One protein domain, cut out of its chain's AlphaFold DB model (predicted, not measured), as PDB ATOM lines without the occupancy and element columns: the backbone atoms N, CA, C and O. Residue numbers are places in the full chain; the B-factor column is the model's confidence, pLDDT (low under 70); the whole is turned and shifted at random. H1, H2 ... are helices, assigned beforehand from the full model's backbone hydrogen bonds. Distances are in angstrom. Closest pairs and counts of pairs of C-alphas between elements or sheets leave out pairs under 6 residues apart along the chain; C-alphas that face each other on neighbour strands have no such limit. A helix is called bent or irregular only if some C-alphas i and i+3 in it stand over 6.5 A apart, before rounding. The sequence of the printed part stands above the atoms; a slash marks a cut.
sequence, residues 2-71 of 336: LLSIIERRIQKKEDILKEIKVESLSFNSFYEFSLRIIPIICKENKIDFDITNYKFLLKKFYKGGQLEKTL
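What this domain is: This is residues 2 to 71 of the 336 residues of the protein "Conjugal transfer protein TraG" of Bacteroides uniformis (UniProt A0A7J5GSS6). Three helices run back and forth in a flat, loose zigzag: H2 and H3 fold into a helical hairpin, and the long H1 runs beside H2 at a distance, its residues 2 to 12 sticking out as a free arm at one end. The short H4 sits at the other end, by the beginning of H2. The printed part has 70 residues with four named helices, H1, H2, H3 and H4 along the chain, and no named strand; the class is all helix. The whole is loose, with a radius of gyration of the C-alphas of 15.0 A, and spans 50 by 28 by 13 A.

Where its parts are: H1 is residues 2 to 19, 26.3 A from first to last C-alpha, and begins with C-alpha 2 at (14.853, 9.602, 22.083). H2, residues 27 to 45, is the longest helix by residues, with 19, and measures 25.2 A; its C-alpha 27 is at (15.733, -29.951, 15.346). H3 is residues 51 to 59, 11.8 A long. H4 is residues 68 to 71 and ends with C-alpha 71 at (17.987, -34.910, 13.825). H2 has a kink of 36 degrees near residue 36. Two helices are only just irregular: in H2 C-alphas 36 and 39 are 6.54 A apart, and in H4 C-alphas 68 and 71 are 6.50 A apart.

How they stand to each other: H2 and H3 touch and form a helical hairpin, at a shallow tilt of 13 degrees, opposite ways. Their closest C-alphas are those of Leu 35 and Lys 55, 7.1 A apart, and H2 touches H3 with residues 31 to 39 alone. H1 and H2 are near each other, with 8 pairs of C-alphas within 10 A and the closest at 8.4 A. Residues 2 to 12 of H1 stand free. H2 and H4 are close but not clearly touching; their closest C-alphas, of Phe 27 and Leu 71, are 5.7 A apart. H1 is apart from H3 and from H4, and H3 is apart from H4. In H1 and H3 every O i to N i+4 pair is within hydrogen-bond range, in H2 13 of 15 are, and H4 is too short for such a pair.

The domain as a whole: The two C-alphas farthest apart, those of Leu 2 and Gln 66, are 49.7 A from each other. Without residues 2 to 12 the body of 59 residues spans 33 by 26 by 12 A. The link from H2 to H3 is tight, the links from H1 to H2 and from H3 to H4 are short, and the printed part has no cut. The mean pLDDT of the printed part is 83.5, and residues 2 to 3 and residue 70 are under 70.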
ATOM      1  N   LEU A   2      13.923  10.726  22.301       69.56
ATOM      2  CA  LEU A   2      14.853   9.602  22.083       69.56
ATOM      3  C   LEU A   2      14.507   8.369  22.949       69.56
ATOM      4  O   LEU A   2      14.389   7.269  22.425       69.56
ATOM      5  N   LEU A   3      14.244   8.584  24.244       69.81
ATOM      6  CA  LEU A   3      13.807   7.551  25.198       69.81
ATOM      7  C   LEU A   3      12.548   6.804  24.733       69.81
ATOM      8  O   LEU A   3      12.572   5.588  24.625       69.81
ATOM      9  N   SER A   4      11.515   7.527  24.296       79.38
ATOM     10  CA  SER A   4      10.281   6.921  23.771       79.38
ATOM     11  C   SER A   4      10.483   6.094  22.493       79.38
ATOM     12  O   SER A   4       9.681   5.217  22.184       79.38
ATOM     13  N   ILE A   5      11.524   6.387  21.701       77.25
ATOM     14  CA  ILE A   5      11.885   5.596  20.510       77.25
ATOM     15  C   ILE A   5      12.622   4.318  20.928       77.25
ATOM     16  O   ILE A   5      12.401   3.265  20.330       77.25
ATOM     17  N   ILE A   6      13.475   4.408  21.952       76.12
ATOM     18  CA  ILE A   6      14.195   3.269  22.530       76.12
ATOM     19  C   ILE A   6      13.206   2.318  23.216       76.12
ATOM     20  O   ILE A   6      13.206   1.136  22.895       76.12
ATOM     21  N   GLU A   7      12.299   2.826  24.049       79.62
ATOM     22  CA  GLU A   7      11.252   2.037  24.717       79.62
ATOM     23  C   GLU A   7      10.331   1.342  23.713       79.62
ATOM     24  O   GLU A   7      10.095   0.144  23.825       79.62
ATOM     25  N   ARG A   8       9.884   2.040  22.655       78.62
ATOM     26  CA  ARG A   8       9.111   1.399  21.576       78.62
ATOM     27  C   ARG A   8       9.888   0.298  20.864       78.62
ATOM     28  O   ARG A   8       9.284  -0.686  20.448       78.62
ATOM     29  N   ARG A   9      11.200   0.461  20.671       74.12
ATOM     30  CA  ARG A   9      12.053  -0.572  20.064       74.12
ATOM     31  C   ARG A   9      12.214  -1.781  20.980       74.12
ATOM     32  O   ARG A   9      12.127  -2.896  20.480       74.12
ATOM     33  N   ILE A  10      12.415  -1.557  22.279       76.25
ATOM     34  CA  ILE A  10      12.523  -2.617  23.288       76.25
ATOM     35  C   ILE A  10      11.202  -3.379  23.384       76.25
ATOM     36  O   ILE A  10      11.206  -4.591  23.223       76.25
ATOM     37  N   GLN A  11      10.073  -2.679  23.517       79.06
ATOM     38  CA  GLN A  11       8.753  -3.305  23.611       79.06
ATOM     39  C   GLN A  11       8.447  -4.159  22.380       79.06
ATOM     40  O   GLN A  11       8.102  -5.326  22.497       79.06
ATOM     41  N   LYS A  12       8.676  -3.614  21.180       75.94
ATOM     42  CA  LYS A  12       8.454  -4.349  19.931       75.94
ATOM     43  C   LYS A  12       9.346  -5.590  19.824       75.94
ATOM     44  O   LYS A  12       8.941  -6.576  19.222       75.94
ATOM     45  N   LYS A  13      10.554  -5.546  20.391       70.31
ATOM     46  CA  LYS A  13      11.467  -6.691  20.463       70.31
ATOM     47  C   LYS A  13      10.975  -7.731  21.470       70.31
ATOM     48  O   LYS A  13      10.961  -8.911  21.142       70.31
ATOM     49  N   GLU A  14      10.548  -7.308  22.656       76.00
ATOM     50  CA  GLU A  14       9.971  -8.203  23.661       76.00
ATOM     51  C   GLU A  14       8.703  -8.893  23.167       76.00
ATOM     52  O   GLU A  14       8.536 -10.083  23.406       76.00
ATOM     53  N   ASP A  15       7.835  -8.176  22.458       80.12
ATOM     54  CA  ASP A  15       6.595  -8.733  21.920       80.12
ATOM     55  C   ASP A  15       6.897  -9.807  20.860       80.12
ATOM     56  O   ASP A  15       6.357 -10.908  20.935       80.12
ATOM     57  N   ILE A  16       7.851  -9.547  19.954       73.81
ATOM     58  CA  ILE A  16       8.322 -10.542  18.973       73.81
ATOM     59  C   ILE A  16       8.927 -11.767  19.673       73.81
ATOM     60  O   ILE A  16       8.670 -12.895  19.266       73.81
ATOM     61  N   LEU A  17       9.723 -11.572  20.728       71.50
ATOM     62  CA  LEU A  17      10.329 -12.678  21.474       71.50
ATOM     63  C   LEU A  17       9.286 -13.496  22.252       71.50
ATOM     64  O   LEU A  17       9.416 -14.714  22.326       71.50
ATOM     65  N   LYS A  18       8.237 -12.860  22.789       75.81
ATOM     66  CA  LYS A  18       7.131 -13.530  23.499       75.81
ATOM     67  C   LYS A  18       6.267 -14.398  22.579       75.81
ATOM     68  O   LYS A  18       5.687 -15.379  23.042       75.81
ATOM     69  N   GLU A  19       6.182 -14.062  21.294       76.38
ATOM     70  CA  GLU A  19       5.485 -14.871  20.285       76.38
ATOM     71  C   GLU A  19       6.266 -16.131  19.873       76.38
ATOM     72  O   GLU A  19       5.693 -17.075  19.319       76.38
ATOM     73  N   ILE A  20       7.572 -16.183  20.146       73.69
ATOM     74  CA  ILE A  20       8.409 -17.343  19.838       73.69
ATOM     75  C   ILE A  20       8.272 -18.357  20.975       73.69
ATOM     76  O   ILE A  20       9.044 -18.374  21.932       73.69
ATOM     77  N   LYS A  21       7.257 -19.215  20.867       75.50
ATOM     78  CA  LYS A  21       7.084 -20.377  21.742       75.50
ATOM     79  C   LYS A  21       7.792 -21.591  21.151       75.50
ATOM     80  O   LYS A  21       7.610 -21.900  19.978       75.50
ATOM     81  N   VAL A  22       8.585 -22.267  21.977       78.50
ATOM     82  CA  VAL A  22       9.255 -23.529  21.646       78.50
ATOM     83  C   VAL A  22       8.497 -24.642  22.362       78.50
ATOM     84  O   VAL A  22       8.512 -24.701  23.588       78.50
ATOM     85  N   GLU A  23       7.776 -25.473  21.608       78.19
ATOM     86  CA  GLU A  23       6.887 -26.508  22.166       78.19
ATOM     87  C   GLU A  23       7.626 -27.798  22.554       78.19
ATOM     88  O   GLU A  23       7.208 -28.499  23.471       78.19
ATOM     89  N   SER A  24       8.741 -28.099  21.886       81.50
ATOM     90  CA  SER A  24       9.586 -29.272  22.139       81.50
ATOM     91  C   SER A  24      11.059 -28.939  21.908       81.50
ATOM     92  O   SER A  24      11.375 -27.925  21.288       81.50
ATOM     93  N   LEU A  25      11.981 -29.771  22.396       81.25
ATOM     94  CA  LEU A  25      13.422 -29.622  22.159       81.25
ATOM     95  C   LEU A  25      13.863 -30.601  21.062       81.25
ATOM     96  O   LEU A  25      14.305 -31.702  21.358       81.25
ATOM     97  N   SER A  26      13.711 -30.204  19.798       83.31
ATOM     98  CA  SER A  26      14.075 -31.007  18.622       83.31
ATOM     99  C   SER A  26      14.687 -30.125  17.533       83.31
ATOM    100  O   SER A  26      14.639 -28.892  17.613       83.31
ATOM    101  N   PHE A  27      15.245 -30.729  16.482       87.44
ATOM    102  CA  PHE A  27      15.733 -29.951  15.346       87.44
ATOM    103  C   PHE A  27      14.612 -29.154  14.656       87.44
ATOM    104  O   PHE A  27      14.844 -28.035  14.205       87.44
ATOM    105  N   ASN A  28      13.383 -29.669  14.632       89.38
ATOM    106  CA  ASN A  28      12.221 -28.998  14.056       89.38
ATOM    107  C   ASN A  28      11.925 -27.675  14.761       89.38
ATOM    108  O   ASN A  28      11.815 -26.633  14.111       89.38
ATOM    109  N   SER A  29      11.856 -27.701  16.093       89.19
ATOM    110  CA  SER A  29      11.616 -26.489  16.872       89.19
ATOM    111  C   SER A  29      12.813 -25.534  16.825       89.19
ATOM    112  O   SER A  29      12.616 -24.320  16.765       89.19
ATOM    113  N   PHE A  30      14.045 -26.055  16.753       90.25
ATOM    114  CA  PHE A  30      15.244 -25.251  16.503       90.25
ATOM    115  C   PHE A  30      15.202 -24.546  15.141       90.25
ATOM    116  O   PHE A  30      15.488 -23.353  15.075       90.25
ATOM    117  N   TYR A  31      14.829 -25.244  14.066       91.12
ATOM    118  CA  TYR A  31      14.726 -24.685  12.716       91.12
ATOM    119  C   TYR A  31      13.683 -23.564  12.652       91.12
ATOM    120  O   TYR A  31      13.942 -22.484  12.123       91.12
ATOM    121  N   GLU A  32      12.506 -23.775  13.239       90.88
ATOM    122  CA  GLU A  32      11.461 -22.750  13.296       90.88
ATOM    123  C   GLU A  32      11.885 -21.534  14.123       90.88
ATOM    124  O   GLU A  32      11.662 -20.388  13.717       90.88
ATOM    125  N   PHE A  33      12.532 -21.777  15.264       89.75
ATOM    126  CA  PHE A  33      13.091 -20.740  16.123       89.75
ATOM    127  C   PHE A  33      14.173 -19.928  15.400       89.75
ATOM    128  O   PHE A  33      14.134 -18.693  15.398       89.75
ATOM    129  N   SER A  34      15.127 -20.600  14.752       91.62
ATOM    130  CA  SER A  34      16.280 -19.962  14.116       91.62
ATOM    131  C   SER A  34      15.862 -19.073  12.946       91.62
ATOM    132  O   SER A  34      16.353 -17.949  12.831       91.62
ATOM    133  N   LEU A  35      14.881 -19.502  12.144       90.56
ATOM    134  CA  LEU A  35      14.325 -18.698  11.054       90.56
ATOM    135  C   LEU A  35      13.662 -17.399  11.531       90.56
ATOM    136  O   LEU A  35      13.636 -16.421  10.783       90.56
ATOM    137  N   ARG A  36      13.138 -17.368  12.762       87.38
ATOM    138  CA  ARG A  36      12.548 -16.159  13.362       87.38
ATOM    139  C   ARG A  36      13.611 -15.257  13.990       87.38
ATOM    140  O   ARG A  36      13.537 -14.039  13.844       87.38
ATOM    141  N   ILE A  37      14.599 -15.837  14.671       86.81
ATOM    142  CA  ILE A  37      15.598 -15.097  15.457       86.81
ATOM    143  C   ILE A  37      16.754 -14.552  14.617       86.81
ATOM    144  O   ILE A  37      17.153 -13.402  14.818       86.81
ATOM    145  N   ILE A  38      17.294 -15.329  13.674       89.94
ATOM    146  CA  ILE A  38      18.476 -14.931  12.893       89.94
ATOM    147  C   ILE A  38      18.274 -13.573  12.193       89.94
ATOM    148  O   ILE A  38      19.125 -12.702  12.370       89.94
ATOM    149  N   PRO A  39      17.149 -13.300  11.493       88.81
ATOM    150  CA  PRO A  39      16.932 -11.999  10.854       88.81
ATOM    151  C   PRO A  39      16.962 -10.814  11.829       88.81
ATOM    152  O   PRO A  39      17.407  -9.721  11.469       88.81
ATOM    153  N   ILE A  40      16.503 -11.018  13.069       85.50
ATOM    154  CA  ILE A  40      16.514  -9.992  14.118       85.50
ATOM    155  C   ILE A  40      17.960  -9.700  14.524       85.50
ATOM    156  O   ILE A  40      18.374  -8.540  14.510       85.50
ATOM    157  N   ILE A  41      18.744 -10.744  14.812       86.75
ATOM    158  CA  ILE A  41      20.161 -10.628  15.195       86.75
ATOM    159  C   ILE A  41      20.972  -9.957  14.081       86.75
ATOM    160  O   ILE A  41      21.751  -9.041  14.357       86.75
ATOM    161  N   CYS A  42      20.767 -10.367  12.830       89.50
ATOM    162  CA  CYS A  42      21.446  -9.796  11.669       89.50
ATOM    163  C   CYS A  42      21.145  -8.302  11.517       89.50
ATOM    164  O   CYS A  42      22.060  -7.498  11.343       89.50
ATOM    165  N   LYS A  43      19.880  -7.899  11.682       86.56
ATOM    166  CA  LYS A  43      19.475  -6.490  11.621       86.56
ATOM    167  C   LYS A  43      20.071  -5.648  12.751       86.56
ATOM    168  O   LYS A  43      20.430  -4.495  12.519       86.56
ATOM    169  N   GLU A  44      20.161  -6.193  13.962       85.06
ATOM    170  CA  GLU A  44      20.717  -5.488  15.125       85.06
ATOM    171  C   GLU A  44      22.223  -5.281  15.016       85.06
ATOM    172  O   GLU A  44      22.718  -4.183  15.272       85.06
ATOM    173  N   ASN A  45      22.935  -6.318  14.585       89.62
ATOM    174  CA  ASN A  45      24.390  -6.301  14.485       89.62
ATOM    175  C   ASN A  45      24.886  -5.820  13.116       89.62
ATOM    176  O   ASN A  45      26.091  -5.727  12.906       89.62
ATOM    177  N   LYS A  46      23.967  -5.493  12.194       90.69
ATOM    178  CA  LYS A  46      24.259  -5.124  10.799       90.69
ATOM    179  C   LYS A  46      25.118  -6.180  10.093       90.69
ATOM    180  O   LYS A  46      26.042  -5.848   9.356       90.69
ATOM    181  N   ILE A  47      24.810  -7.444  10.356       92.69
ATOM    182  CA  ILE A  47      25.464  -8.595   9.739       92.69
ATOM    183  C   ILE A  47      24.651  -8.981   8.510       92.69
ATOM    184  O   ILE A  47      23.435  -9.151   8.605       92.69
ATOM    185  N   ASP A  48      25.329  -9.130   7.379       89.56
ATOM    186  CA  ASP A  48      24.735  -9.714   6.183       89.56
ATOM    187  C   ASP A  48      24.736 -11.244   6.305       89.56
ATOM    188  O   ASP A  48      25.763 -11.852   6.613       89.56
ATOM    189  N   PHE A  49      23.569 -11.863   6.139       90.62
ATOM    190  CA  PHE A  49      23.385 -13.306   6.274       90.62
ATOM    191  C   PHE A  49      22.284 -13.779   5.331       90.62
ATOM    192  O   PHE A  49      21.145 -13.308   5.397       90.62
ATOM    193  N   ASP A  50      22.602 -14.765   4.498       92.12
ATOM    194  CA  ASP A  50      21.643 -15.339   3.562       92.12
ATOM    195  C   ASP A  50      20.705 -16.332   4.265       92.12
ATOM    196  O   ASP A  50      20.907 -17.551   4.280       92.12
ATOM    197  N   ILE A  51      19.636 -15.788   4.849       91.25
ATOM    198  CA  ILE A  51      18.590 -16.581   5.500       91.25
ATOM    199  C   ILE A  51      17.878 -17.522   4.520       91.25
ATOM    200  O   ILE A  51      17.373 -18.566   4.932       91.25
ATOM    201  N   THR A  52      17.833 -17.181   3.229       90.69
ATOM    202  CA  THR A  52      17.149 -17.983   2.210       90.69
ATOM    203  C   THR A  52      17.937 -19.253   1.938       90.69
ATOM    204  O   THR A  52      17.369 -20.347   1.976       90.69
ATOM    205  N   ASN A  53      19.250 -19.121   1.748       91.25
ATOM    206  CA  ASN A  53      20.141 -20.262   1.596       91.25
ATOM    207  C   ASN A  53      20.196 -21.109   2.877       91.25
ATOM    208  O   ASN A  53      20.035 -22.324   2.811       91.25
ATOM    209  N   TYR A  54      20.304 -20.485   4.055       92.44
ATOM    210  CA  TYR A  54      20.226 -21.192   5.342       92.44
ATOM    211  C   TYR A  54      18.940 -22.022   5.472       92.44
ATOM    212  O   TYR A  54      18.984 -23.214   5.788       92.44
ATOM    213  N   LYS A  55      17.789 -21.407   5.166       92.06
ATOM    214  CA  LYS A  55      16.481 -22.069   5.177       92.06
ATOM    215  C   LYS A  55      16.459 -23.268   4.238       92.06
ATOM    216  O   LYS A  55      15.922 -24.305   4.619       92.06
ATOM    217  N   PHE A  56      17.001 -23.114   3.029       90.31
ATOM    218  CA  PHE A  56      17.043 -24.159   2.011       90.31
ATOM    219  C   PHE A  56      17.930 -25.335   2.434       90.31
ATOM    220  O   PHE A  56      17.467 -26.474   2.408       90.31
ATOM    221  N   LEU A  57      19.155 -25.063   2.895       87.62
ATOM    222  CA  LEU A  57      20.116 -26.087   3.309       87.62
ATOM    223  C   LEU A  57      19.585 -26.947   4.456       87.62
ATOM    224  O   LEU A  57      19.673 -28.170   4.396       87.62
ATOM    225  N   LEU A  58      18.990 -26.323   5.475       89.88
ATOM    226  CA  LEU A  58      18.482 -27.043   6.643       89.88
ATOM    227  C   LEU A  58      17.106 -27.685   6.428       89.88
ATOM    228  O   LEU A  58      16.721 -28.563   7.198       89.88
ATOM    229  N   LYS A  59      16.372 -27.310   5.368       91.19
ATOM    230  CA  LYS A  59      15.027 -27.839   5.086       91.19
ATOM    231  C   LYS A  59      15.002 -29.361   4.947       91.19
ATOM    232  O   LYS A  59      14.000 -29.975   5.288       91.19
ATOM    233  N   LYS A  60      16.082 -29.980   4.467       87.56
ATOM    234  CA  LYS A  60      16.158 -31.444   4.328       87.56
ATOM    235  C   LYS A  60      16.104 -32.198   5.656       87.56
ATOM    236  O   LYS A  60      15.678 -33.343   5.647       87.56
ATOM    237  N   PHE A  61      16.502 -31.562   6.758       85.19
ATOM    238  CA  PHE A  61      16.443 -32.125   8.110       85.19
ATOM    239  C   PHE A  61      15.168 -31.716   8.861       85.19
ATOM    240  O   PHE A  61      14.885 -32.237   9.932       85.19
ATOM    241  N   TYR A  62      14.410 -30.755   8.330       90.31
ATOM    242  CA  TYR A  62      13.133 -30.327   8.893       90.31
ATOM    243  C   TYR A  62      12.011 -31.300   8.502       90.31
ATOM    244  O   TYR A  62      12.141 -32.047   7.533       90.31
ATOM    245  N   LYS A  63      10.891 -31.262   9.230       85.12
ATOM    246  CA  LYS A  63       9.680 -32.052   8.975       85.12
ATOM    247  C   LYS A  63       9.295 -32.108   7.486       85.12
ATOM    248  O   LYS A  63       9.081 -31.072   6.850       85.12
ATOM    249  N   GLY A  64       9.175 -33.319   6.940       82.56
ATOM    250  CA  GLY A  64       8.909 -33.602   5.525       82.56
ATOM    251  C   GLY A  64      10.142 -33.558   4.612       82.56
ATOM    252  O   GLY A  64      10.000 -33.672   3.394       82.56
ATOM    253  N   GLY A  65      11.337 -33.350   5.165       85.31
ATOM    254  CA  GLY A  65      12.610 -33.413   4.454       85.31
ATOM    255  C   GLY A  65      13.153 -34.841   4.329       85.31
ATOM    256  O   GLY A  65      12.784 -35.734   5.086       85.31
ATOM    257  N   GLN A  66      14.063 -35.061   3.373       82.81
ATOM    258  CA  GLN A  66      14.657 -36.383   3.106       82.81
ATOM    259  C   GLN A  66      15.412 -36.975   4.309       82.81
ATOM    260  O   GLN A  66      15.511 -38.191   4.424       82.81
ATOM    261  N   LEU A  67      15.915 -36.122   5.203       77.25
ATOM    262  CA  LEU A  67      16.718 -36.466   6.377       77.25
ATOM    263  C   LEU A  67      16.006 -36.073   7.682       77.25
ATOM    264  O   LEU A  67      16.658 -35.858   8.701       77.25
ATOM    265  N   GLU A  68      14.672 -35.942   7.662       79.56
ATOM    266  CA  GLU A  68      13.871 -35.531   8.827       79.56
ATOM    267  C   GLU A  68      14.217 -36.341  10.082       79.56
ATOM    268  O   GLU A  68      14.393 -35.775  11.160       79.56
ATOM    269  N   LYS A  69      14.347 -37.662   9.932       74.50
ATOM    270  CA  LYS A  69      14.589 -38.587  11.044       74.50
ATOM    271  C   LYS A  69      15.952 -38.400  11.703       74.50
ATOM    272  O   LYS A  69      16.074 -38.602  12.903       74.50
ATOM    273  N   THR A  70      16.956 -37.950  10.954       69.62
ATOM    274  CA  THR A  70      18.353 -37.902  11.406       69.62
ATOM    275  C   THR A  70      18.565 -37.007  12.629       69.62
ATOM    276  O   THR A  70      19.412 -37.316  13.458       69.62
ATOM    277  N   LEU A  71      17.820 -35.897  12.744       72.44
ATOM    278  CA  LEU A  71      17.987 -34.910  13.825       72.44
ATOM    279  C   LEU A  71      16.725 -34.703  14.686       72.44
ATOM    280  O   LEU A  71      16.753 -33.894  15.614       72.44
TER     281      LEU A  71